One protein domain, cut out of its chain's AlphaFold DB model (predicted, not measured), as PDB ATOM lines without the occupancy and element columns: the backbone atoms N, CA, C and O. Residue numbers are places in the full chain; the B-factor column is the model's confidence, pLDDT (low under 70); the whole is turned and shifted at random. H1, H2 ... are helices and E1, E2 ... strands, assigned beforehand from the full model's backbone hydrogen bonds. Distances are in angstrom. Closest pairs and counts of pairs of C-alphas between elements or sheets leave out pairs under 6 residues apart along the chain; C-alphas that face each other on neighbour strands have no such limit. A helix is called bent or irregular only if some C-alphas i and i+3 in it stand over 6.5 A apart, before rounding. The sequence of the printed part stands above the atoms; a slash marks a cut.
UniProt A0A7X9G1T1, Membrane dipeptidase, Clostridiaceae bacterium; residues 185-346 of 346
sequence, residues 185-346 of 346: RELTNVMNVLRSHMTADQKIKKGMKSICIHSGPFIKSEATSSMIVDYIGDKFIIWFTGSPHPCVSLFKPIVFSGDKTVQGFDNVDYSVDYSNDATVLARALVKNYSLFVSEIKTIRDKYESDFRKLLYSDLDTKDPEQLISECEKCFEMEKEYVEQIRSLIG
ATOM      1  N   ARG A 185      25.132  20.017  11.763       90.50
ATOM      2  CA  ARG A 185      24.051  20.154  12.758       90.50
ATOM      3  C   ARG A 185      22.905  21.064  12.324       90.50
ATOM      4  O   ARG A 185      22.072  21.415  13.154       90.50
ATOM      5  N   GLU A 186      22.810  21.349  11.031       94.50
ATOM      6  CA  GLU A 186      21.652  21.997  10.433       94.50
ATOM      7  C   GLU A 186      20.381  21.197  10.738       94.50
ATOM      8  O   GLU A 186      20.406  19.962  10.857       94.50
ATOM      9  N   LEU A 187      19.240  21.887  10.805       96.75
ATOM     10  CA  LEU A 187      17.937  21.291  11.115       96.75
ATOM     11  C   LEU A 187      17.650  20.027  10.287       96.75
ATOM     12  O   LEU A 187      17.132  19.034  10.799       96.75
ATOM     13  N   THR A 188      18.024  20.028   9.007       96.94
ATOM     14  CA  THR A 188      17.842  18.878   8.111       96.94
ATOM     15  C   THR A 188      18.638  17.652   8.562       96.94
ATOM     16  O   THR A 188      18.127  16.533   8.498       96.94
ATOM     17  N   ASN A 189      19.850  17.834   9.083       97.38
ATOM     18  CA  ASN A 189      20.657  16.753   9.636       97.38
ATOM     19  C   ASN A 189      20.118  16.267  10.987       97.38
ATOM     20  O   ASN A 189      20.132  15.061  11.247       97.38
ATOM     21  N   VAL A 190      19.543  17.150  11.806       97.81
ATOM     22  CA  VAL A 190      18.817  16.734  13.018       97.81
ATOM     23  C   VAL A 190      17.572  15.907  12.656       97.81
ATOM     24  O   VAL A 190      17.357  14.827  13.207       97.81
ATOM     25  N   MET A 191      16.792  16.324  11.655       98.31
ATOM     26  CA  MET A 191      15.688  15.510  11.128       98.31
ATOM     27  C   MET A 191      16.193  14.151  10.619       98.31
ATOM     28  O   MET A 191      15.597  13.114  10.909       98.31
ATOM     29  N   ASN A 192      17.317  14.121   9.898       97.19
ATOM     30  CA  ASN A 192      17.887  12.888   9.350       97.19
ATOM     31  C   ASN A 192      18.335  11.894  10.429       97.19
ATOM     32  O   ASN A 192      18.108  10.692  10.264       97.19
ATOM     33  N   VAL A 193      18.927  12.350  11.541       97.25
ATOM     34  CA  VAL A 193      19.307  11.424  12.621       97.25
ATOM     35  C   VAL A 193      18.074  10.791  13.264       97.25
ATOM     36  O   VAL A 193      18.068   9.578  13.473       97.25
ATOM     37  N   LEU A 194      16.997  11.561  13.471       97.44
ATOM     38  CA  LEU A 194      15.725  11.050  14.005       97.44
ATOM     39  C   LEU A 194      15.053  10.045  13.058       97.44
ATOM     40  O   LEU A 194      14.394   9.104  13.497       97.44
ATOM     41  N   ARG A 195      15.281  10.188  11.750       97.19
ATOM     42  CA  ARG A 195      14.805   9.275  10.701       97.19
ATOM     43  C   ARG A 195      15.604   7.978  10.591       97.19
ATOM     44  O   ARG A 195      15.169   7.070   9.887       97.19
ATOM     45  N   SER A 196      16.763   7.880  11.237       96.69
ATOM     46  CA  SER A 196      17.746   6.863  10.881       96.69
ATOM     47  C   SER A 196      17.409   5.446  11.353       96.69
ATOM     48  O   SER A 196      17.066   5.205  12.516       96.69
ATOM     49  N   HIS A 197      17.655   4.470  10.474       95.50
ATOM     50  CA  HIS A 197      17.655   3.037  10.797       95.50
ATOM     51  C   HIS A 197      19.037   2.481  11.158       95.50
ATOM     52  O   HIS A 197      19.172   1.278  11.367       95.50
ATOM     53  N   MET A 198      20.057   3.342  11.278       94.19
ATOM     54  CA  MET A 198      21.426   2.986  11.684       94.19
ATOM     55  C   MET A 198      22.108   1.953  10.764       94.19
ATOM     56  O   MET A 198      22.903   1.122  11.216       94.19
ATOM     57  N   THR A 199      21.804   1.987   9.462       90.75
ATOM     58  CA  THR A 199      22.372   1.087   8.442       90.75
ATOM     59  C   THR A 199      22.817   1.852   7.203       90.75
ATOM     60  O   THR A 199      22.330   2.942   6.936       90.75
ATOM     61  N   ALA A 200      23.731   1.283   6.415       88.12
ATOM     62  CA  ALA A 200      24.233   1.945   5.208       88.12
ATOM     63  C   ALA A 200      23.122   2.274   4.190       88.12
ATOM     64  O   ALA A 200      23.163   3.317   3.552       88.12
ATOM     65  N   ASP A 201      22.113   1.407   4.070       88.81
ATOM     66  CA  ASP A 201      20.994   1.556   3.134       88.81
ATOM     67  C   ASP A 201      19.789   2.321   3.704       88.81
ATOM     68  O   ASP A 201      18.841   2.576   2.965       88.81
ATOM     69  N   GLN A 202      19.801   2.643   5.007       90.31
ATOM     70  CA  GLN A 202      18.706   3.305   5.735       90.31
ATOM     71  C   GLN A 202      17.320   2.690   5.453       90.31
ATOM     72  O   GLN A 202      16.300   3.377   5.444       90.31
ATOM     73  N   LYS A 203      17.263   1.381   5.176       90.69
ATOM     74  CA  LYS A 203      15.994   0.672   5.002       90.69
ATOM     75  C   LYS A 203      15.374   0.393   6.362       90.69
ATOM     76  O   LYS A 203      16.082   0.077   7.319       90.69
ATOM     77  N   ILE A 204      14.040   0.400   6.407       91.12
ATOM     78  CA  ILE A 204      13.286   0.032   7.604       91.12
ATOM     79  C   ILE A 204      13.719  -1.357   8.078       91.12
ATOM     80  O   ILE A 204      13.549  -2.362   7.383       91.12
ATOM     81  N   LYS A 205      14.249  -1.408   9.300       85.38
ATOM     82  CA  LYS A 205      14.512  -2.646  10.031       85.38
ATOM     83  C   LYS A 205      13.671  -2.668  11.293       85.38
ATOM     84  O   LYS A 205      13.518  -1.661  11.975       85.38
ATOM     85  N   LYS A 206      13.122  -3.842  11.591       84.31
ATOM     86  CA  LYS A 206      12.310  -4.069  12.786       84.31
ATOM     87  C   LYS A 206      13.219  -4.350  13.980       84.31
ATOM     88  O   LYS A 206      14.188  -5.101  13.853       84.31
ATOM     89  N   GLY A 207      12.874  -3.793  15.137       82.38
ATOM     90  CA  GLY A 207      13.565  -4.015  16.408       82.38
ATOM     91  C   GLY A 207      14.218  -2.769  17.006       82.38
ATOM     92  O   GLY A 207      14.095  -1.675  16.478       82.38
ATOM     93  N   MET A 208      14.913  -2.943  18.135       83.94
ATOM     94  CA  MET A 208      15.343  -1.833  19.007       83.94
ATOM     95  C   MET A 208      16.636  -1.113  18.578       83.94
ATOM     96  O   MET A 208      17.028  -0.135  19.208       83.94
ATOM     97  N   LYS A 209      17.354  -1.605  17.556       89.56
ATOM     98  CA  LYS A 209      18.663  -1.061  17.132       89.56
ATOM     99  C   LYS A 209      18.526  -0.090  15.948       89.56
ATOM    100  O   LYS A 209      19.170  -0.279  14.920       89.56
ATOM    101  N   SER A 210      17.684   0.922  16.104       93.19
ATOM    102  CA  SER A 210      17.507   2.045  15.174       93.19
ATOM    103  C   SER A 210      17.081   3.291  15.950       93.19
ATOM    104  O   SER A 210      16.531   3.160  17.039       93.19
ATOM    105  N   ILE A 211      17.315   4.492  15.413       95.38
ATOM    106  CA  ILE A 211      16.742   5.712  16.005       95.38
ATOM    107  C   ILE A 211      15.237   5.736  15.720       95.38
ATOM    108  O   ILE A 211      14.427   5.779  16.642       95.38
ATOM    109  N   CYS A 212      14.863   5.565  14.451       96.12
ATOM    110  CA  CYS A 212      13.487   5.314  14.047       96.12
ATOM    111  C   CYS A 212      13.146   3.839  14.312       96.12
ATOM    112  O   CYS A 212      13.389   2.959  13.479       96.12
ATOM    113  N   ILE A 213      12.654   3.538  15.516       94.31
ATOM    114  CA  ILE A 213      12.227   2.185  15.898       94.31
ATOM    115  C   ILE A 213      10.918   1.851  15.183       94.31
ATOM    116  O   ILE A 213       9.955   2.613  15.250       94.31
ATOM    117  N   HIS A 214      10.879   0.684  14.542       93.56
ATOM    118  CA  HIS A 214       9.661   0.114  13.971       93.56
ATOM    119  C   HIS A 214       9.279  -1.169  14.693       93.56
ATOM    120  O   HIS A 214      10.121  -2.052  14.919       93.56
ATOM    121  N   SER A 215       7.983  -1.289  14.967       87.88
ATOM    122  CA  SER A 215       7.401  -2.485  15.550       87.88
ATOM    123  C   SER A 215       7.587  -3.702  14.633       87.88
ATOM    124  O   SER A 215       7.608  -3.637  13.397       87.88
ATOM    125  N   GLY A 216       7.772  -4.863  15.252       82.00
ATOM    126  CA  GLY A 216       7.944  -6.136  14.570       82.00
ATOM    127  C   GLY A 216       7.227  -7.284  15.268       82.00
ATOM    128  O   GLY A 216       6.597  -7.079  16.301       82.00
ATOM    129  N   PRO A 217       7.327  -8.513  14.728       75.75
ATOM    130  CA  PRO A 217       6.587  -9.664  15.250       75.75
ATOM    131  C   PRO A 217       6.829  -9.929  16.744       75.75
ATOM    132  O   PRO A 217       5.915 -10.340  17.452       75.75
ATOM    133  N   PHE A 218       8.048  -9.652  17.224       76.25
ATOM    134  CA  PHE A 218       8.474  -9.919  18.604       76.25
ATOM    135  C   PHE A 218       8.676  -8.657  19.456       76.25
ATOM    136  O   PHE A 218       8.655  -8.740  20.679       76.25
ATOM    137  N   ILE A 219       8.873  -7.493  18.832       75.31
ATOM    138  CA  ILE A 219       9.129  -6.217  19.515       75.31
ATOM    139  C   ILE A 219       7.961  -5.291  19.202       75.31
ATOM    140  O   ILE A 219       7.791  -4.878  18.059       75.31
ATOM    141  N   LYS A 220       7.155  -4.973  20.216       83.06
ATOM    142  CA  LYS A 220       5.933  -4.163  20.075       83.06
ATOM    143  C   LYS A 220       6.150  -2.670  20.360       83.06
ATOM    144  O   LYS A 220       5.184  -1.958  20.603       83.06
ATOM    145  N   SER A 221       7.401  -2.215  20.348       85.94
ATOM    146  CA  SER A 221       7.773  -0.807  20.505       85.94
ATOM    147  C   SER A 221       7.991  -0.155  19.142       85.94
ATOM    148  O   SER A 221       8.492  -0.800  18.220       85.94
ATOM    149  N   GLU A 222       7.646   1.121  19.030       91.25
ATOM    150  CA  GLU A 222       7.893   1.969  17.863       91.25
ATOM    151  C   GLU A 222       8.168   3.403  18.321       91.25
ATOM    152  O   GLU A 222       7.760   3.786  19.417       91.25
ATOM    153  N   ALA A 223       8.886   4.182  17.511       92.06
ATOM    154  CA  ALA A 223       8.979   5.623  17.729       92.06
ATOM    155  C   ALA A 223       7.590   6.225  17.492       92.06
ATOM    156  O   ALA A 223       7.045   6.020  16.411       92.06
ATOM    157  N   THR A 224       7.031   6.924  18.481       93.56
ATOM    158  CA  THR A 224       5.635   7.408  18.496       93.56
ATOM    159  C   THR A 224       5.485   8.859  18.055       93.56
ATOM    160  O   THR A 224       4.436   9.237  17.544       93.56
ATOM    161  N   SER A 225       6.528   9.665  18.239       95.44
ATOM    162  CA  SER A 225       6.614  11.054  17.803       95.44
ATOM    163  C   SER A 225       8.084  11.471  17.735       95.44
ATOM    164  O   SER A 225       8.979  10.781  18.229       95.44
ATOM    165  N   SER A 226       8.360  12.595  17.095       97.94
ATOM    166  CA  SER A 226       9.665  13.249  17.090       97.94
ATOM    167  C   SER A 226       9.451  14.746  17.194       97.94
ATOM    168  O   SER A 226       8.547  15.271  16.548       97.94
ATOM    169  N   MET A 227      10.277  15.407  18.001       98.31
ATOM    170  CA  MET A 227      10.257  16.849  18.222       98.31
ATOM    171  C   MET A 227      11.688  17.382  18.145       98.31
ATOM    172  O   MET A 227      12.618  16.752  18.648       98.31
ATOM    173  N   ILE A 228      11.855  18.535  17.512       98.62
ATOM    174  CA  ILE A 228      13.093  19.309  17.469       98.62
ATOM    175  C   ILE A 228      12.725  20.723  17.897       98.62
ATOM    176  O   ILE A 228      11.737  21.259  17.407       98.62
ATOM    177  N   VAL A 229      13.511  21.324  18.783       98.38
ATOM    178  CA  VAL A 229      13.421  22.755  19.080       98.38
ATOM    179  C   VAL A 229      14.647  23.401  18.464       98.38
ATOM    180  O   VAL A 229      15.769  23.126  18.893       98.38
ATOM    181  N   ASP A 230      14.427  24.180  17.413       97.75
ATOM    182  CA  ASP A 230      15.477  24.910  16.716       97.75
ATOM    183  C   ASP A 230      15.571  26.322  17.291       97.75
ATOM    184  O   ASP A 230      14.559  27.017  17.353       97.75
ATOM    185  N   TYR A 231      16.757  26.717  17.752       96.62
ATOM    186  CA  TYR A 231      17.003  27.994  18.425       96.62
ATOM    187  C   TYR A 231      17.760  28.915  17.471       96.62
ATOM    188  O   TYR A 231      18.873  28.585  17.063       96.62
ATOM    189  N   ILE A 232      17.183  30.070  17.147       94.50
ATOM    190  CA  ILE A 232      17.730  31.021  16.180       94.50
ATOM    191  C   ILE A 232      17.659  32.425  16.769       94.50
ATOM    192  O   ILE A 232      16.573  32.968  16.962       94.50
ATOM    193  N   GLY A 233      18.824  33.007  17.061       92.94
ATOM    194  CA  GLY A 233      18.899  34.295  17.746       92.94
ATOM    195  C   GLY A 233      18.182  34.237  19.095       92.94
ATOM    196  O   GLY A 233      18.549  33.444  19.959       92.94
ATOM    197  N   ASP A 234      17.145  35.058  19.248       92.62
ATOM    198  CA  ASP A 234      16.274  35.128  20.425       92.62
ATOM    199  C   ASP A 234      14.944  34.367  20.255       92.62
ATOM    200  O   ASP A 234      14.046  34.484  21.089       92.62
ATOM    201  N   LYS A 235      14.793  33.593  19.171       95.12
ATOM    202  CA  LYS A 235      13.565  32.863  18.820       95.12
ATOM    203  C   LYS A 235      13.794  31.362  18.804       95.12
ATOM    204  O   LYS A 235      14.910  30.877  18.629       95.12
ATOM    205  N   PHE A 236      12.708  30.612  18.925       96.25
ATOM    206  CA  PHE A 236      12.726  29.178  18.679       96.25
ATOM    207  C   PHE A 236      11.554  28.757  17.793       96.25
ATOM    208  O   PHE A 236      10.479  29.354  17.831       96.25
ATOM    209  N   ILE A 237      11.763  27.701  17.007       97.44
ATOM    210  CA  ILE A 237      10.730  27.050  16.197       97.44
ATOM    211  C   ILE A 237      10.718  25.569  16.562       97.44
ATOM    212  O   ILE A 237      11.756  24.902  16.528       97.44
ATOM    213  N   ILE A 238       9.546  25.033  16.906       98.06
ATOM    214  CA  ILE A 238       9.402  23.601  17.171       98.06
ATOM    215  C   ILE A 238       9.035  22.888  15.876       98.06
ATOM    216  O   ILE A 238       8.087  23.269  15.202       98.06
ATOM    217  N   TRP A 239       9.726  21.801  15.560       98.50
ATOM    218  CA  TRP A 239       9.398  20.904  14.456       98.50
ATOM    219  C   TRP A 239       8.960  19.557  15.002       98.50
ATOM    220  O   TRP A 239       9.703  18.935  15.759       98.50
ATOM    221  N   PHE A 240       7.791  19.061  14.598       97.88
ATOM    222  CA  PHE A 240       7.273  17.789  15.107       97.88
ATOM    223  C   PHE A 240       6.603  16.920  14.039       97.88
ATOM    224  O   PHE A 240       6.062  17.414  13.044       97.88
ATOM    225  N   THR A 241       6.598  15.601  14.257       97.94
ATOM    226  CA  THR A 241       5.923  14.646  13.358       97.94
ATOM    227  C   THR A 241       4.469  14.390  13.727       97.94
ATOM    228  O   THR A 241       3.674  14.106  12.833       97.94
ATOM    229  N   GLY A 242       4.098  14.480  15.009       94.94
ATOM    230  CA  GLY A 242       2.735  14.193  15.493       94.94
ATOM    231  C   GLY A 242       2.284  12.742  15.274       94.94
ATOM    232  O   GLY A 242       1.126  12.412  15.494       94.94
ATOM    233  N   SER A 243       3.194  11.886  14.809       96.12
ATOM    234  CA  SER A 243       2.937  10.520  14.369       96.12
ATOM    235  C   SER A 243       4.177   9.644  14.557       96.12
ATOM    236  O   SER A 243       5.306  10.164  14.583       96.12
ATOM    237  N   PRO A 244       3.985   8.313  14.608       96.06
ATOM    238  CA  PRO A 244       5.074   7.359  14.563       96.06
ATOM    239  C   PRO A 244       5.910   7.460  13.289       96.06
ATOM    240  O   PRO A 244       5.453   7.967  12.270       96.06
ATOM    241  N   HIS A 245       7.096   6.856  13.315       96.38
ATOM    242  CA  HIS A 245       7.937   6.643  12.127       96.38
ATOM    243  C   HIS A 245       8.396   7.935  11.410       96.38
ATOM    244  O   HIS A 245       8.076   8.138  10.232       96.38
ATOM    245  N   PRO A 246       9.245   8.771  12.043       97.31
ATOM    246  CA  PRO A 246       9.788   9.990  11.424       97.31
ATOM    247  C   PRO A 246      10.422   9.770  10.039       97.31
ATOM    248  O   PRO A 246      10.469  10.694   9.226       97.31
ATOM    249  N   CYS A 247      10.897   8.552   9.737       97.25
ATOM    250  CA  CYS A 247      11.471   8.192   8.438       97.25
ATOM    251  C   CYS A 247      10.514   8.372   7.251       97.25
ATOM    252  O   CYS A 247      10.992   8.600   6.140       97.25
ATOM    253  N   VAL A 248       9.198   8.289   7.475       97.50
ATOM    254  CA  VAL A 248       8.163   8.534   6.456       97.50
ATOM    255  C   VAL A 248       7.319   9.771   6.750       97.50
ATOM    256  O   VAL A 248       6.772  10.356   5.820       97.50
ATOM    257  N   SER A 249       7.243  10.194   8.011       97.88
ATOM    258  CA  SER A 249       6.426  11.336   8.417       97.88
ATOM    259  C   SER A 249       7.034  12.680   8.017       97.88
ATOM    260  O   SER A 249       8.258  12.840   7.922       97.88
ATOM    261  N   LEU A 250       6.138  13.640   7.802       97.69
ATOM    262  CA  LEU A 250       6.440  15.048   7.587       97.69
ATOM    263  C   LEU A 250       6.765  15.707   8.938       97.69
ATOM    264  O   LEU A 250       6.059  15.470   9.922       97.69
ATOM    265  N   PHE A 251       7.817  16.520   8.996       98.62
ATOM    266  CA  PHE A 251       8.037  17.463  10.092       98.62
ATOM    267  C   PHE A 251       7.315  18.770   9.780       98.62
ATOM    268  O   PHE A 251       7.526  19.366   8.725       98.62
ATOM    269  N   LYS A 252       6.484  19.219  10.720       97.31
ATOM    270  CA  LYS A 252       5.717  20.459  10.606       97.31
ATOM    271  C   LYS A 252       6.154  21.423  11.695       97.31
ATOM    272  O   LYS A 252       6.449  20.954  12.802       97.31
ATOM    273  N   PRO A 253       6.217  22.724  11.396       97.50
ATOM    274  CA  PRO A 253       6.586  23.700  12.392       97.50
ATOM    275  C   PRO A 253       5.388  24.097  13.257       97.50
ATOM    276  O   PRO A 253       4.261  24.190  12.777       97.50
ATOM    277  N   ILE A 254       5.646  24.384  14.525       96.00
ATOM    278  CA  ILE A 254       4.689  24.949  15.467       96.00
ATOM    279  C   ILE A 254       5.399  25.954  16.370       96.00
ATOM    280  O   ILE A 254       6.539  25.752  16.794       96.00
ATOM    281  N   VAL A 255       4.708  27.050  16.649       94.88
ATOM    282  CA  VAL A 255       5.108  28.089  17.598       94.88
ATOM    283  C   VAL A 255       3.904  28.431  18.470       94.88
ATOM    284  O   VAL A 255       2.762  28.132  18.116       94.88
ATOM    285  N   PHE A 256       4.154  29.054  19.616       92.81
ATOM    286  CA  PHE A 256       3.107  29.529  20.510       92.81
ATOM    287  C   PHE A 256       3.565  30.801  21.225       92.81
ATOM    288  O   PHE A 256       4.761  31.032  21.396       92.81
ATOM    289  N   SER A 257       2.606  31.636  21.616       86.56
ATOM    290  CA  SER A 257       2.839  32.879  22.348       86.56
ATOM    291  C   SER A 257       1.656  33.163  23.271       86.56
ATOM    292  O   SER A 257       0.506  33.231  22.825       86.56
ATOM    293  N   GLY A 258       1.927  33.304  24.572       80.12
ATOM    294  CA  GLY A 258       0.888  33.373  25.601       80.12
ATOM    295  C   GLY A 258      -0.004  32.127  25.579       80.12
ATOM    296  O   GLY A 258       0.500  31.005  25.598       80.12
ATOM    297  N   ASP A 259      -1.318  32.335  25.494       72.19
ATOM    298  CA  ASP A 259      -2.321  31.260  25.407       72.19
ATOM    299  C   ASP A 259      -2.675  30.882  23.959       72.19
ATOM    300  O   ASP A 259      -3.601  30.109  23.722       72.19
ATOM    301  N   LYS A 260      -1.972  31.443  22.968       76.19
ATOM    302  CA  LYS A 260      -2.216  31.163  21.551       76.19
ATOM    303  C   LYS A 260      -1.160  30.211  21.008       76.19
ATOM    304  O   LYS A 260       0.037  30.475  21.090       76.19
ATOM    305  N   THR A 261      -1.618  29.133  20.389       81.81
ATOM    306  CA  THR A 261      -0.805  28.227  19.573       81.81
ATOM    307  C   THR A 261      -1.372  28.175  18.161       81.81
ATOM    308  O   THR A 261      -2.517  28.557  17.919       81.81
ATOM    309  N   VAL A 262      -0.573  27.673  17.228       81.06
ATOM    310  CA  VAL A 262      -1.041  27.300  15.890       81.06
ATOM    311  C   VAL A 262      -2.083  26.188  16.028       81.06
ATOM    312  O   VAL A 262      -1.855  25.267  16.806       81.06
ATOM    313  N   GLN A 263      -3.194  26.276  15.286       73.69
ATOM    314  CA  GLN A 263      -4.219  25.230  15.105       73.69
ATOM    315  C   GLN A 263      -4.535  24.335  16.318       73.69
ATOM    316  O   GLN A 263      -3.911  23.298  16.460       73.69
ATOM    317  N   GLY A 264      -5.568  24.630  17.114       84.75
ATOM    318  CA  GLY A 264      -6.294  23.659  17.966       84.75
ATOM    319  C   GLY A 264      -5.504  22.799  18.977       84.75
ATOM    320  O   GLY A 264      -6.118  22.017  19.700       84.75
ATOM    321  N   PHE A 265      -4.172  22.897  19.048       90.94
ATOM    322  CA  PHE A 265      -3.297  22.077  19.895       90.94
ATOM    323  C   PHE A 265      -3.351  22.486  21.376       90.94
ATOM    324  O   PHE A 265      -2.766  21.822  22.230       90.94
ATOM    325  N   ASP A 266      -4.088  23.548  21.694       89.12
ATOM    326  CA  ASP A 266      -4.559  23.890  23.037       89.12
ATOM    327  C   ASP A 266      -5.686  22.953  23.517       89.12
ATOM    328  O   ASP A 266      -5.947  22.845  24.718       89.12
ATOM    329  N   ASN A 267      -6.314  22.211  22.599       91.44
ATOM    330  CA  ASN A 267      -7.311  21.189  22.881       91.44
ATOM    331  C   ASN A 267      -6.715  19.768  22.765       91.44
ATOM    332  O   ASN A 267      -6.144  19.361  21.748       91.44
ATOM    333  N   VAL A 268      -6.875  18.977  23.832       91.69
ATOM    334  CA  VAL A 268      -6.354  17.601  23.896       91.69
ATOM    335  C   VAL A 268      -7.066  16.670  22.914       91.69
ATOM    336  O   VAL A 268      -6.393  15.854  22.291       91.69
ATOM    337  N   ASP A 269      -8.382  16.793  22.746       95.06
ATOM    338  CA  ASP A 269      -9.154  15.938  21.836       95.06
ATOM    339  C   ASP A 269      -8.738  16.194  20.386       95.06
ATOM    340  O   ASP A 269      -8.424  15.252  19.659       95.06
ATOM    341  N   TYR A 270      -8.588  17.468  20.005       95.00
ATOM    342  CA  TYR A 270      -8.034  17.841  18.700       95.00
ATOM    343  C   TYR A 270      -6.641  17.234  18.480       95.00
ATOM    344  O   TYR A 270      -6.372  16.639  17.439       95.00
ATOM    345  N   SER A 271      -5.759  17.335  19.480       94.69
ATOM    346  CA  SER A 271      -4.397  16.790  19.404       94.69
ATOM    347  C   SER A 271      -4.382  15.265  19.234       94.69
ATOM    348  O   SER A 271      -3.539  14.722  18.514       94.69
ATOM    349  N   VAL A 272      -5.315  14.563  19.885       95.94
ATOM    350  CA  VAL A 272      -5.483  13.108  19.768       95.94
ATOM    351  C   VAL A 272      -5.990  12.731  18.380       95.94
ATOM    352  O   VAL A 272      -5.406  11.845  17.753       95.94
ATOM    353  N   ASP A 273      -7.022  13.407  17.878       97.00
ATOM    354  CA  ASP A 273      -7.583  13.153  16.548       97.00
ATOM    355  C   ASP A 273      -6.550  13.416  15.450       97.00
ATOM    356  O   ASP A 273      -6.302  12.553  14.604       97.00
ATOM    357  N   TYR A 274      -5.842  14.543  15.543       96.12
ATOM    358  CA  TYR A 274      -4.742  14.877  14.647       96.12
ATOM    359  C   TYR A 274      -3.659  13.784  14.640       96.12
ATOM    360  O   TYR A 274      -3.223  13.322  13.582       96.12
ATOM    361  N   SER A 275      -3.232  13.323  15.824       96.38
ATOM    362  CA  SER A 275      -2.205  12.281  15.928       96.38
ATOM    363  C   SER A 275      -2.689  10.925  15.405       96.38
ATOM    364  O   SER A 275      -1.908  10.189  14.793       96.38
ATOM    365  N   ASN A 276      -3.970  10.592  15.582       97.44
ATOM    366  CA  ASN A 276      -4.573   9.384  15.021       97.44
ATOM    367  C   ASN A 276      -4.550   9.407  13.488       97.44
ATOM    368  O   ASN A 276      -4.069   8.448  12.875       97.44
ATOM    369  N   ASP A 277      -4.983  10.505  12.869       96.88
ATOM    370  CA  ASP A 277      -4.980  10.664  11.411       96.88
ATOM    371  C   ASP A 277      -3.562  10.598  10.833       96.88
ATOM    372  O   ASP A 277      -3.293   9.849   9.883       96.88
ATOM    373  N   ALA A 278      -2.621  11.308  11.457       96.88
ATOM    374  CA  ALA A 278      -1.217  11.279  11.066       96.88
ATOM    375  C   ALA A 278      -0.605   9.873  11.245       96.88
ATOM    376  O   ALA A 278       0.183   9.414  10.414       96.88
ATOM    377  N   THR A 279      -1.007   9.138  12.287       97.50
ATOM    378  CA  THR A 279      -0.586   7.748  12.524       97.50
ATOM    379  C   THR A 279      -1.103   6.795  11.450       97.50
ATOM    380  O   THR A 279      -0.355   5.920  10.996       97.50
ATOM    381  N   VAL A 280      -2.361   6.946  11.021       97.31
ATOM    382  CA  VAL A 280      -2.938   6.152   9.926       97.31
ATOM    383  C   VAL A 280      -2.123   6.354   8.651       97.31
ATOM    384  O   VAL A 280      -1.698   5.370   8.036       97.31
ATOM    385  N   LEU A 281      -1.820   7.608   8.302       97.62
ATOM    386  CA  LEU A 281      -1.011   7.928   7.130       97.62
ATOM    387  C   LEU A 281       0.414   7.365   7.236       97.62
ATOM    388  O   LEU A 281       0.874   6.678   6.323       97.62
ATOM    389  N   ALA A 282       1.106   7.582   8.359       97.44
ATOM    390  CA  ALA A 282       2.469   7.089   8.561       97.44
ATOM    391  C   ALA A 282       2.552   5.557   8.436       97.44
ATOM    392  O   ALA A 282       3.468   5.014   7.813       97.44
ATOM    393  N   ARG A 283       1.571   4.826   8.976       96.25
ATOM    394  CA  ARG A 283       1.499   3.362   8.837       96.25
ATOM    395  C   ARG A 283       1.202   2.928   7.400       96.25
ATOM    396  O   ARG A 283       1.801   1.953   6.941       96.25
ATOM    397  N   ALA A 284       0.339   3.646   6.679       97.00
ATOM    398  CA  ALA A 284       0.091   3.396   5.259       97.00
ATOM    399  C   ALA A 284       1.363   3.603   4.417       97.00
ATOM    400  O   ALA A 284       1.670   2.775   3.560       97.00
ATOM    401  N   LEU A 285       2.155   4.635   4.715       97.25
ATOM    402  CA  LEU A 285       3.438   4.893   4.057       97.25
ATOM    403  C   LEU A 285       4.481   3.810   4.345       97.25
ATOM    404  O   LEU A 285       5.161   3.354   3.430       97.25
ATOM    405  N   VAL A 286       4.576   3.334   5.590       95.69
ATOM    406  CA  VAL A 286       5.447   2.195   5.929       95.69
ATOM    407  C   VAL A 286       5.012   0.923   5.196       95.69
ATOM    408  O   VAL A 286       5.862   0.170   4.719       95.69
ATOM    409  N   LYS A 287       3.704   0.667   5.069       95.19
ATOM    410  CA  LYS A 287       3.186  -0.479   4.302       95.19
ATOM    411  C   LYS A 287       3.531  -0.367   2.812       95.19
ATOM    412  O   LYS A 287       3.858  -1.374   2.193       95.19
ATOM    413  N   ASN A 288       3.520   0.850   2.272       96.12
ATOM    414  CA  ASN A 288       3.838   1.163   0.879       96.12
ATOM    415  C   ASN A 288       5.266   1.717   0.716       96.12
ATOM    416  O   ASN A 288       5.508   2.600  -0.104       96.12
ATOM    417  N   TYR A 289       6.235   1.199   1.481       95.50
ATOM    418  CA  TYR A 289       7.569   1.809   1.573       95.50
ATOM    419  C   TYR A 289       8.306   1.923   0.231       95.50
ATOM    420  O   TYR A 289       9.054   2.874   0.024       95.50
ATOM    421  N   SER A 290       8.092   0.986  -0.701       95.75
ATOM    422  CA  SER A 290       8.700   1.070  -2.037       95.75
ATOM    423  C   SER A 290       8.217   2.307  -2.797       95.75
ATOM    424  O   SER A 290       9.051   3.059  -3.290       95.75
ATOM    425  N   LEU A 291       6.897   2.531  -2.826       96.94
ATOM    426  CA  LEU A 291       6.281   3.726  -3.409       96.94
ATOM    427  C   LEU A 291       6.736   4.985  -2.669       96.94
ATOM    428  O   LEU A 291       7.027   6.011  -3.282       96.94
ATOM    429  N   PHE A 292       6.848   4.897  -1.339       97.38
ATOM    430  CA  PHE A 292       7.343   6.015  -0.553       97.38
ATOM    431  C   PHE A 292       8.741   6.442  -1.001       97.38
ATOM    432  O   PHE A 292       8.967   7.615  -1.280       97.38
ATOM    433  N   VAL A 293       9.674   5.495  -1.101       96.25
ATOM    434  CA  VAL A 293      11.055   5.785  -1.492       96.25
ATOM    435  C   VAL A 293      11.148   6.283  -2.935       96.25
ATOM    436  O   VAL A 293      11.951   7.177  -3.191       96.25
ATOM    437  N   SER A 294      10.364   5.724  -3.864       96.69
ATOM    438  CA  SER A 294      10.449   6.080  -5.285       96.69
ATOM    439  C   SER A 294       9.774   7.405  -5.634       96.69
ATOM    440  O   SER A 294      10.268   8.102  -6.516       96.69
ATOM    441  N   GLU A 295       8.673   7.762  -4.965       96.69
ATOM    442  CA  GLU A 295       7.814   8.880  -5.387       96.69
ATOM    443  C   GLU A 295       7.513   9.870  -4.254       96.69
ATOM    444  O   GLU A 295       7.737  11.073  -4.397       96.69
ATOM    445  N   ILE A 296       7.051   9.388  -3.097       98.19
ATOM    446  CA  ILE A 296       6.492  10.263  -2.046       98.19
ATOM    447  C   ILE A 296       7.579  10.991  -1.249       98.19
ATOM    448  O   ILE A 296       7.376  12.124  -0.819       98.19
ATOM    449  N   LYS A 297       8.752  10.380  -1.059       97.75
ATOM    450  CA  LYS A 297       9.847  10.963  -0.274       97.75
ATOM    451  C   LYS A 297      10.247  12.338  -0.814       97.75
ATOM    452  O   LYS A 297      10.386  13.273  -0.035       97.75
ATOM    453  N   THR A 298      10.380  12.473  -2.132       98.00
ATOM    454  CA  THR A 298      10.743  13.747  -2.771       98.00
ATOM    455  C   THR A 298       9.648  14.801  -2.600       98.00
ATOM    456  O   THR A 298       9.960  15.975  -2.408       98.00
ATOM    457  N   ILE A 299       8.374  14.390  -2.612       98.44
ATOM    458  CA  ILE A 299       7.238  15.279  -2.337       98.44
ATOM    459  C   ILE A 299       7.327  15.786  -0.895       98.44
ATOM    460  O   ILE A 299       7.342  16.994  -0.677       98.44
ATOM    461  N   ARG A 300       7.478  14.884   0.084       98.25
ATOM    462  CA  ARG A 300       7.660  15.251   1.496       98.25
ATOM    463  C   ARG A 300       8.828  16.224   1.671       98.25
ATOM    464  O   ARG A 300       8.659  17.280   2.268       98.25
ATOM    465  N   ASP A 301       9.999  15.883   1.132       98.31
ATOM    466  CA  ASP A 301      11.216  16.687   1.279       98.31
ATOM    467  C   ASP A 301      11.043  18.092   0.665       98.31
ATOM    468  O   ASP A 301      11.584  19.070   1.193       98.31
ATOM    469  N   LYS A 302      10.244  18.213  -0.408       98.50
ATOM    470  CA  LYS A 302       9.843  19.501  -0.984       98.50
ATOM    471  C   LYS A 302       8.956  20.308  -0.031       98.50
ATOM    472  O   LYS A 302       9.293  21.463   0.212       98.50
ATOM    473  N   TYR A 303       7.892  19.731   0.532       98.62
ATOM    474  CA  TYR A 303       7.029  20.445   1.487       98.62
ATOM    475  C   TYR A 303       7.816  20.925   2.713       98.62
ATOM    476  O   TYR A 303       7.715  22.090   3.080       98.62
ATOM    477  N   GLU A 304       8.696  20.095   3.286       98.62
ATOM    478  CA  GLU A 304       9.547  20.529   4.408       98.62
ATOM    479  C   GLU A 304      10.501  21.662   4.011       98.62
ATOM    480  O   GLU A 304      10.804  22.537   4.819       98.62
ATOM    481  N   SER A 305      10.995  21.655   2.770       98.56
ATOM    482  CA  SER A 305      11.815  22.745   2.233       98.56
ATOM    483  C   SER A 305      11.024  24.039   2.107       98.56
ATOM    484  O   SER A 305      11.525  25.098   2.481       98.56
ATOM    485  N   ASP A 306       9.787  23.958   1.628       98.62
ATOM    486  CA  ASP A 306       8.920  25.118   1.471       98.62
ATOM    487  C   ASP A 306       8.481  25.678   2.839       98.62
ATOM    488  O   ASP A 306       8.529  26.892   3.023       98.62
ATOM    489  N   PHE A 307       8.202  24.824   3.835       98.62
ATOM    490  CA  PHE A 307       7.951  25.252   5.224       98.62
ATOM    491  C   PHE A 307       9.141  26.015   5.803       98.62
ATOM    492  O   PHE A 307       8.980  27.084   6.386       98.62
ATOM    493  N   ARG A 308      10.360  25.485   5.620       98.12
ATOM    494  CA  ARG A 308      11.575  26.167   6.079       98.12
ATOM    495  C   ARG A 308      11.760  27.505   5.366       98.12
ATOM    496  O   ARG A 308      12.022  28.506   6.014       98.12
ATOM    497  N   LYS A 309      11.593  27.573   4.044       97.88
ATOM    498  CA  LYS A 309      11.707  28.855   3.330       97.88
ATOM    499  C   LYS A 309      10.711  29.885   3.849       97.88
ATOM    500  O   LYS A 309      11.100  31.029   4.051       97.88
ATOM    501  N   LEU A 310       9.466  29.469   4.084       97.75
ATOM    502  CA  LEU A 310       8.432  30.346   4.615       97.75
ATOM    503  C   LEU A 310       8.837  30.898   5.987       97.75
ATOM    504  O   LEU A 310       8.885  32.112   6.148       97.75
ATOM    505  N   LEU A 311       9.209  30.030   6.935       96.88
ATOM    506  CA  LEU A 311       9.496  30.455   8.307       96.88
ATOM    507  C   LEU A 311      10.831  31.168   8.498       96.88
ATOM    508  O   LEU A 311      10.894  32.125   9.266       96.88
ATOM    509  N   TYR A 312      11.891  30.744   7.813       96.69
ATOM    510  CA  TYR A 312      13.228  31.296   8.047       96.69
ATOM    511  C   TYR A 312      13.542  32.534   7.189       96.69
ATOM    512  O   TYR A 312      14.498  33.240   7.502       96.69
ATOM    513  N   SER A 313      12.760  32.840   6.141       95.56
ATOM    514  CA  SER A 313      12.921  34.108   5.405       95.56
ATOM    515  C   SER A 313      12.647  35.284   6.333       95.56
ATOM    516  O   SER A 313      11.564  35.352   6.903       95.56
ATOM    517  N   ASP A 314      13.611  36.191   6.481       93.81
ATOM    518  CA  ASP A 314      13.485  37.420   7.276       93.81
ATOM    519  C   ASP A 314      13.062  37.181   8.740       93.81
ATOM    520  O   ASP A 314      12.402  38.026   9.346       93.81
ATOM    521  N   LEU A 315      13.447  36.028   9.314       94.88
ATOM    522  CA  LEU A 315      13.040  35.579  10.654       94.88
ATOM    523  C   LEU A 315      13.296  36.627  11.748       94.88
ATOM    524  O   LEU A 315      12.456  36.813  12.626       94.88
ATOM    525  N   ASP A 316      14.410  37.356  11.663       93.12
ATOM    526  CA  ASP A 316      14.784  38.396  12.629       93.12
ATOM    527  C   ASP A 316      13.774  39.554  12.687       93.12
ATOM    528  O   ASP A 316      13.681  40.253  13.696       93.12
ATOM    529  N   THR A 317      12.998  39.757  11.618       93.94
ATOM    530  CA  THR A 317      11.992  40.826  11.516       93.94
ATOM    531  C   THR A 317      10.588  40.384  11.920       93.94
ATOM    532  O   THR A 317       9.707  41.233  12.062       93.94
ATOM    533  N   LYS A 318      10.365  39.078  12.114       94.56
ATOM    534  CA  LYS A 318       9.036  38.531  12.399       94.56
ATOM    535  C   LYS A 318       8.681  38.695  13.865       94.56
ATOM    536  O   LYS A 318       9.434  38.292  14.757       94.56
ATOM    537  N   ASP A 319       7.490  39.224  14.105       93.00
ATOM    538  CA  ASP A 319       6.867  39.171  15.417       93.00
ATOM    539  C   ASP A 319       6.204  37.792  15.660       93.00
ATOM    540  O   ASP A 319       6.085  36.968  14.740       93.00
ATOM    541  N   PRO A 320       5.788  37.492  16.905       91.75
ATOM    542  CA  PRO A 320       5.144  36.221  17.216       91.75
ATOM    543  C   PRO A 320       3.848  35.955  16.436       91.75
ATOM    544  O   PRO A 320       3.554  34.796  16.146       91.75
ATOM    545  N   GLU A 321       3.067  36.982  16.087       92.06
ATOM    546  CA  GLU A 321       1.803  36.803  15.360       92.06
ATOM    547  C   GLU A 321       2.058  36.407  13.904       92.06
ATOM    548  O   GLU A 321       1.400  35.502  13.383       92.06
ATOM    549  N   GLN A 322       3.062  37.013  13.267       94.31
ATOM    550  CA  GLN A 322       3.496  36.632  11.929       94.31
ATOM    551  C   GLN A 322       4.006  35.187  11.901       94.31
ATOM    552  O   GLN A 322       3.626  34.430  11.006       94.31
ATOM    553  N   LEU A 323       4.817  34.777  12.883       94.38
ATOM    554  CA  LEU A 323       5.292  33.391  12.972       94.38
ATOM    555  C   LEU A 323       4.144  32.394  13.156       94.38
ATOM    556  O   LEU A 323       4.130  31.359  12.491       94.38
ATOM    557  N   ILE A 324       3.161  32.712  14.006       94.00
ATOM    558  CA  ILE A 324       1.958  31.884  14.171       94.00
ATOM    559  C   ILE A 324       1.212  31.770  12.837       94.00
ATOM    560  O   ILE A 324       0.926  30.656  12.401       94.00
ATOM    561  N   SER A 325       0.965  32.890  12.150       94.62
ATOM    562  CA  SER A 325       0.254  32.901  10.864       94.62
ATOM    563  C   SER A 325       0.979  32.099   9.777       94.62
ATOM    564  O   SER A 325       0.357  31.404   8.973       94.62
ATOM    565  N   GLU A 326       2.307  32.159   9.721       96.56
ATOM    566  CA  GLU A 326       3.075  31.375   8.757       96.56
ATOM    567  C   GLU A 326       3.124  29.882   9.100       96.56
ATOM    568  O   GLU A 326       3.074  29.042   8.197       96.56
ATOM    569  N   CYS A 327       3.155  29.528  10.386       96.50
ATOM    570  CA  CYS A 327       2.938  28.150  10.799       96.50
ATOM    571  C   CYS A 327       1.538  27.664  10.398       96.50
ATOM    572  O   CYS A 327       1.433  26.570   9.852       96.50
ATOM    573  N   GLU A 328       0.476  28.460  10.575       95.81
ATOM    574  CA  GLU A 328      -0.882  28.106  10.126       95.81
ATOM    575  C   GLU A 328      -0.929  27.795   8.623       95.81
ATOM    576  O   GLU A 328      -1.487  26.767   8.233       95.81
ATOM    577  N   LYS A 329      -0.249  28.599   7.794       97.31
ATOM    578  CA  LYS A 329      -0.080  28.322   6.354       97.31
ATOM    579  C   LYS A 329       0.643  26.997   6.094       97.31
ATOM    580  O   LYS A 329       0.265  26.263   5.185       97.31
ATOM    581  N   CYS A 330       1.650  26.639   6.897       98.19
ATOM    582  CA  CYS A 330       2.316  25.336   6.770       98.19
ATOM    583  C   CYS A 330       1.347  24.169   7.032       98.19
ATOM    584  O   CYS A 330       1.452  23.133   6.380       98.19
ATOM    585  N   PHE A 331       0.382  24.325   7.941       96.94
ATOM    586  CA  PHE A 331      -0.650  23.309   8.167       96.94
ATOM    587  C   PHE A 331      -1.743  23.296   7.085       96.94
ATOM    588  O   PHE A 331      -2.376  22.264   6.871       96.94
ATOM    589  N   GLU A 332      -1.990  24.402   6.383       97.19
ATOM    590  CA  GLU A 332      -2.824  24.389   5.169       97.19
ATOM    591  C   GLU A 332      -2.141  23.583   4.061       97.19
ATOM    592  O   GLU A 332      -2.730  22.652   3.516       97.19
ATOM    593  N   MET A 333      -0.856  23.848   3.827       98.25
ATOM    594  CA  MET A 333      -0.022  23.075   2.906       98.25
ATOM    595  C   MET A 333       0.107  21.597   3.323       98.25
ATOM    596  O   MET A 333       0.199  20.717   2.470       98.25
ATOM    597  N   GLU A 334       0.098  21.280   4.624       97.69
ATOM    598  CA  GLU A 334       0.042  19.889   5.088       97.69
ATOM    599  C   GLU A 334      -1.225  19.181   4.592       97.69
ATOM    600  O   GLU A 334      -1.145  18.026   4.175       97.69
ATOM    601  N   LYS A 335      -2.388  19.843   4.605       97.31
ATOM    602  CA  LYS A 335      -3.636  19.238   4.111       97.31
ATOM    603  C   LYS A 335      -3.514  18.884   2.630       97.31
ATOM    604  O   LYS A 335      -3.847  17.760   2.255       97.31
ATOM    605  N   GLU A 336      -2.942  19.782   1.828       98.19
ATOM    606  CA  GLU A 336      -2.649  19.538   0.408       98.19
ATOM    607  C   GLU A 336      -1.701  18.343   0.222       98.19
ATOM    608  O   GLU A 336      -1.964  17.448  -0.586       98.19
ATOM    609  N   TYR A 337      -0.629  18.273   1.022       98.31
ATOM    610  CA  TYR A 337       0.281  17.127   1.038       98.31
ATOM    611  C   TYR A 337      -0.467  15.824   1.348       98.31
ATOM    612  O   TYR A 337      -0.326  14.841   0.620       98.31
ATOM    613  N   VAL A 338      -1.284  15.797   2.402       97.75
ATOM    614  CA  VAL A 338      -2.025  14.598   2.819       97.75
ATOM    615  C   VAL A 338      -2.990  14.131   1.728       97.75
ATOM    616  O   VAL A 338      -3.050  12.931   1.452       97.75
ATOM    617  N   GLU A 339      -3.717  15.042   1.083       97.56
ATOM    618  CA  GLU A 339      -4.609  14.725  -0.039       97.56
ATOM    619  C   GLU A 339      -3.841  14.145  -1.231       97.56
ATOM    620  O   GLU A 339      -4.208  13.085  -1.753       97.56
ATOM    621  N   GLN A 340      -2.723  14.775  -1.601       97.56
ATOM    622  CA  GLN A 340      -1.847  14.294  -2.666       97.56
ATOM    623  C   GLN A 340      -1.328  12.879  -2.372       97.56
ATOM    624  O   GLN A 340      -1.349  12.010  -3.244       97.56
ATOM    625  N   ILE A 341      -0.890  12.618  -1.137       97.31
ATOM    626  CA  ILE A 341      -0.359  11.308  -0.751       97.31
ATOM    627  C   ILE A 341      -1.458  10.245  -0.704       97.31
ATOM    628  O   ILE A 341      -1.229   9.122  -1.155       97.31
ATOM    629  N   ARG A 342      -2.656  10.578  -0.210       95.12
ATOM    630  CA  ARG A 342      -3.807   9.659  -0.235       95.12
ATOM    631  C   ARG A 342      -4.134   9.235  -1.667       95.12
ATOM    632  O   ARG A 342      -4.280   8.044  -1.911       95.12
ATOM    633  N   SER A 343      -4.120  10.169  -2.621       95.12
ATOM    634  CA  SER A 343      -4.332   9.851  -4.039       95.12
ATOM    635  C   SER A 343      -3.263   8.926  -4.636       95.12
ATOM    636  O   SER A 343      -3.574   8.189  -5.568       95.12
ATOM    637  N   LEU A 344      -2.017   8.976  -4.154       95.50
ATOM    638  CA  LEU A 344      -0.926   8.125  -4.652       95.50
ATOM    639  C   LEU A 344      -0.962   6.710  -4.065       95.50
ATOM    640  O   LEU A 344      -0.567   5.757  -4.731       95.50
ATOM    641  N   ILE A 345      -1.398   6.567  -2.811       92.38
ATOM    642  CA  ILE A 345      -1.432   5.270  -2.120       92.38
ATOM    643  C   ILE A 345      -2.625   4.410  -2.572       92.38
ATOM    644  O   ILE A 345      -2.511   3.182  -2.531       92.38
ATOM    645  N   GLY A 346      -3.715   5.038  -3.030       81.00
ATOM    646  CA  GLY A 346      -4.971   4.369  -3.382       81.00
ATOM    647  C   GLY A 346      -5.887   4.242  -2.179       81.00
ATOM    648  O   GLY A 346      -5.784   3.211  -1.472       81.00
TER     649      GLY A 346
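What this domain is: This is residues 185 to 346 of the 346 residues of the protein "Membrane dipeptidase" of Clostridiaceae bacterium (UniProt A0A7X9G1T1). A long helical hairpin, H3 and H4, runs beside a small sheet of three strands and grazes it mainly near the edge strand E3, while the short helix H1 covers E1 at the other edge. H2 slants past the end of the hairpin where H3 begins and H4 ends, and the long loop of residues 195 to 226 extends the domain at that same end. The printed part has 162 residues, with four named helices and three named strands in the order H1 E1 E2 E3 H2 H3 H4, and its class is mostly helix. The sheet has the order E1, E2, E3 and is antiparallel. The whole is compact, with a radius of gyration of the C-alphas of 16.0 A and spans of 48 by 32 by 28 A.

How they stand to each other: E1, residues 227 to 232, E2, residues 235 to 240, and E3, residues 252 to 254, form a meander, each strand the antiparallel neighbour of the one before. E1 and E2 are a hairpin, with N 230 and O 237 within hydrogen-bond range at 2.9 A. E2 and E3 are also a hairpin, with N 254 and O 238 within range at 2.8 A. H1, residues 187 to 194, is on the sheet at a height of 9.9 A, over E1, and runs along the strands at 23 degrees to E1 on the local plane; their closest C-alphas, of Leu 187 and Asp 230, are 7.1 A apart. H4, residues 320 to 345, only grazes the sheet with its residues 320 to 334; its closest C-alphas to E3 are those of Cys 327 and Ile 254, 5.9 A apart. H3, residues 289 to 312, only grazes the sheet with its residues 303 to 312. H3 and H4 are a helical hairpin and touch, with the C-alphas of Phe 307 and Cys 330 closest at 5.8 A, at a shallow tilt of 15 degrees, opposite ways. H2, residues 268 to 287, is not on the sheet. It is close to H3 but not clearly touching, with the C-alphas of Leu 285 and Phe 292 closest at 6.1 A. H3 is irregular, with C-alphas 294 and 297 7.0 A apart and a kink of 56 degrees near residue 296. Every O i to N i+4 pair is within hydrogen-bond range in H1, H2 and H4, and 17 of 20 are in H3.

Where its parts are: H1 begins at C-alpha 187, at (17.937, 21.291, 11.115). E1 measures 16.2 A from first to last C-alpha and E2 16.8 A. H2 measures 28.3 A, H3 30.7 A and H4 37.1 A. H4 ends at C-alpha 345, at (-1.432, 5.270, -2.120).

The domain as a whole: The C-alphas farthest apart, of Phe 218 and Thr 317, are 51.4 A apart. The printed part has no cut. The links H1 to E1, E2 to E3 and E3 to H2 are long. Mean pLDDT of the printed part is 94.0, and no printed residue is under 70.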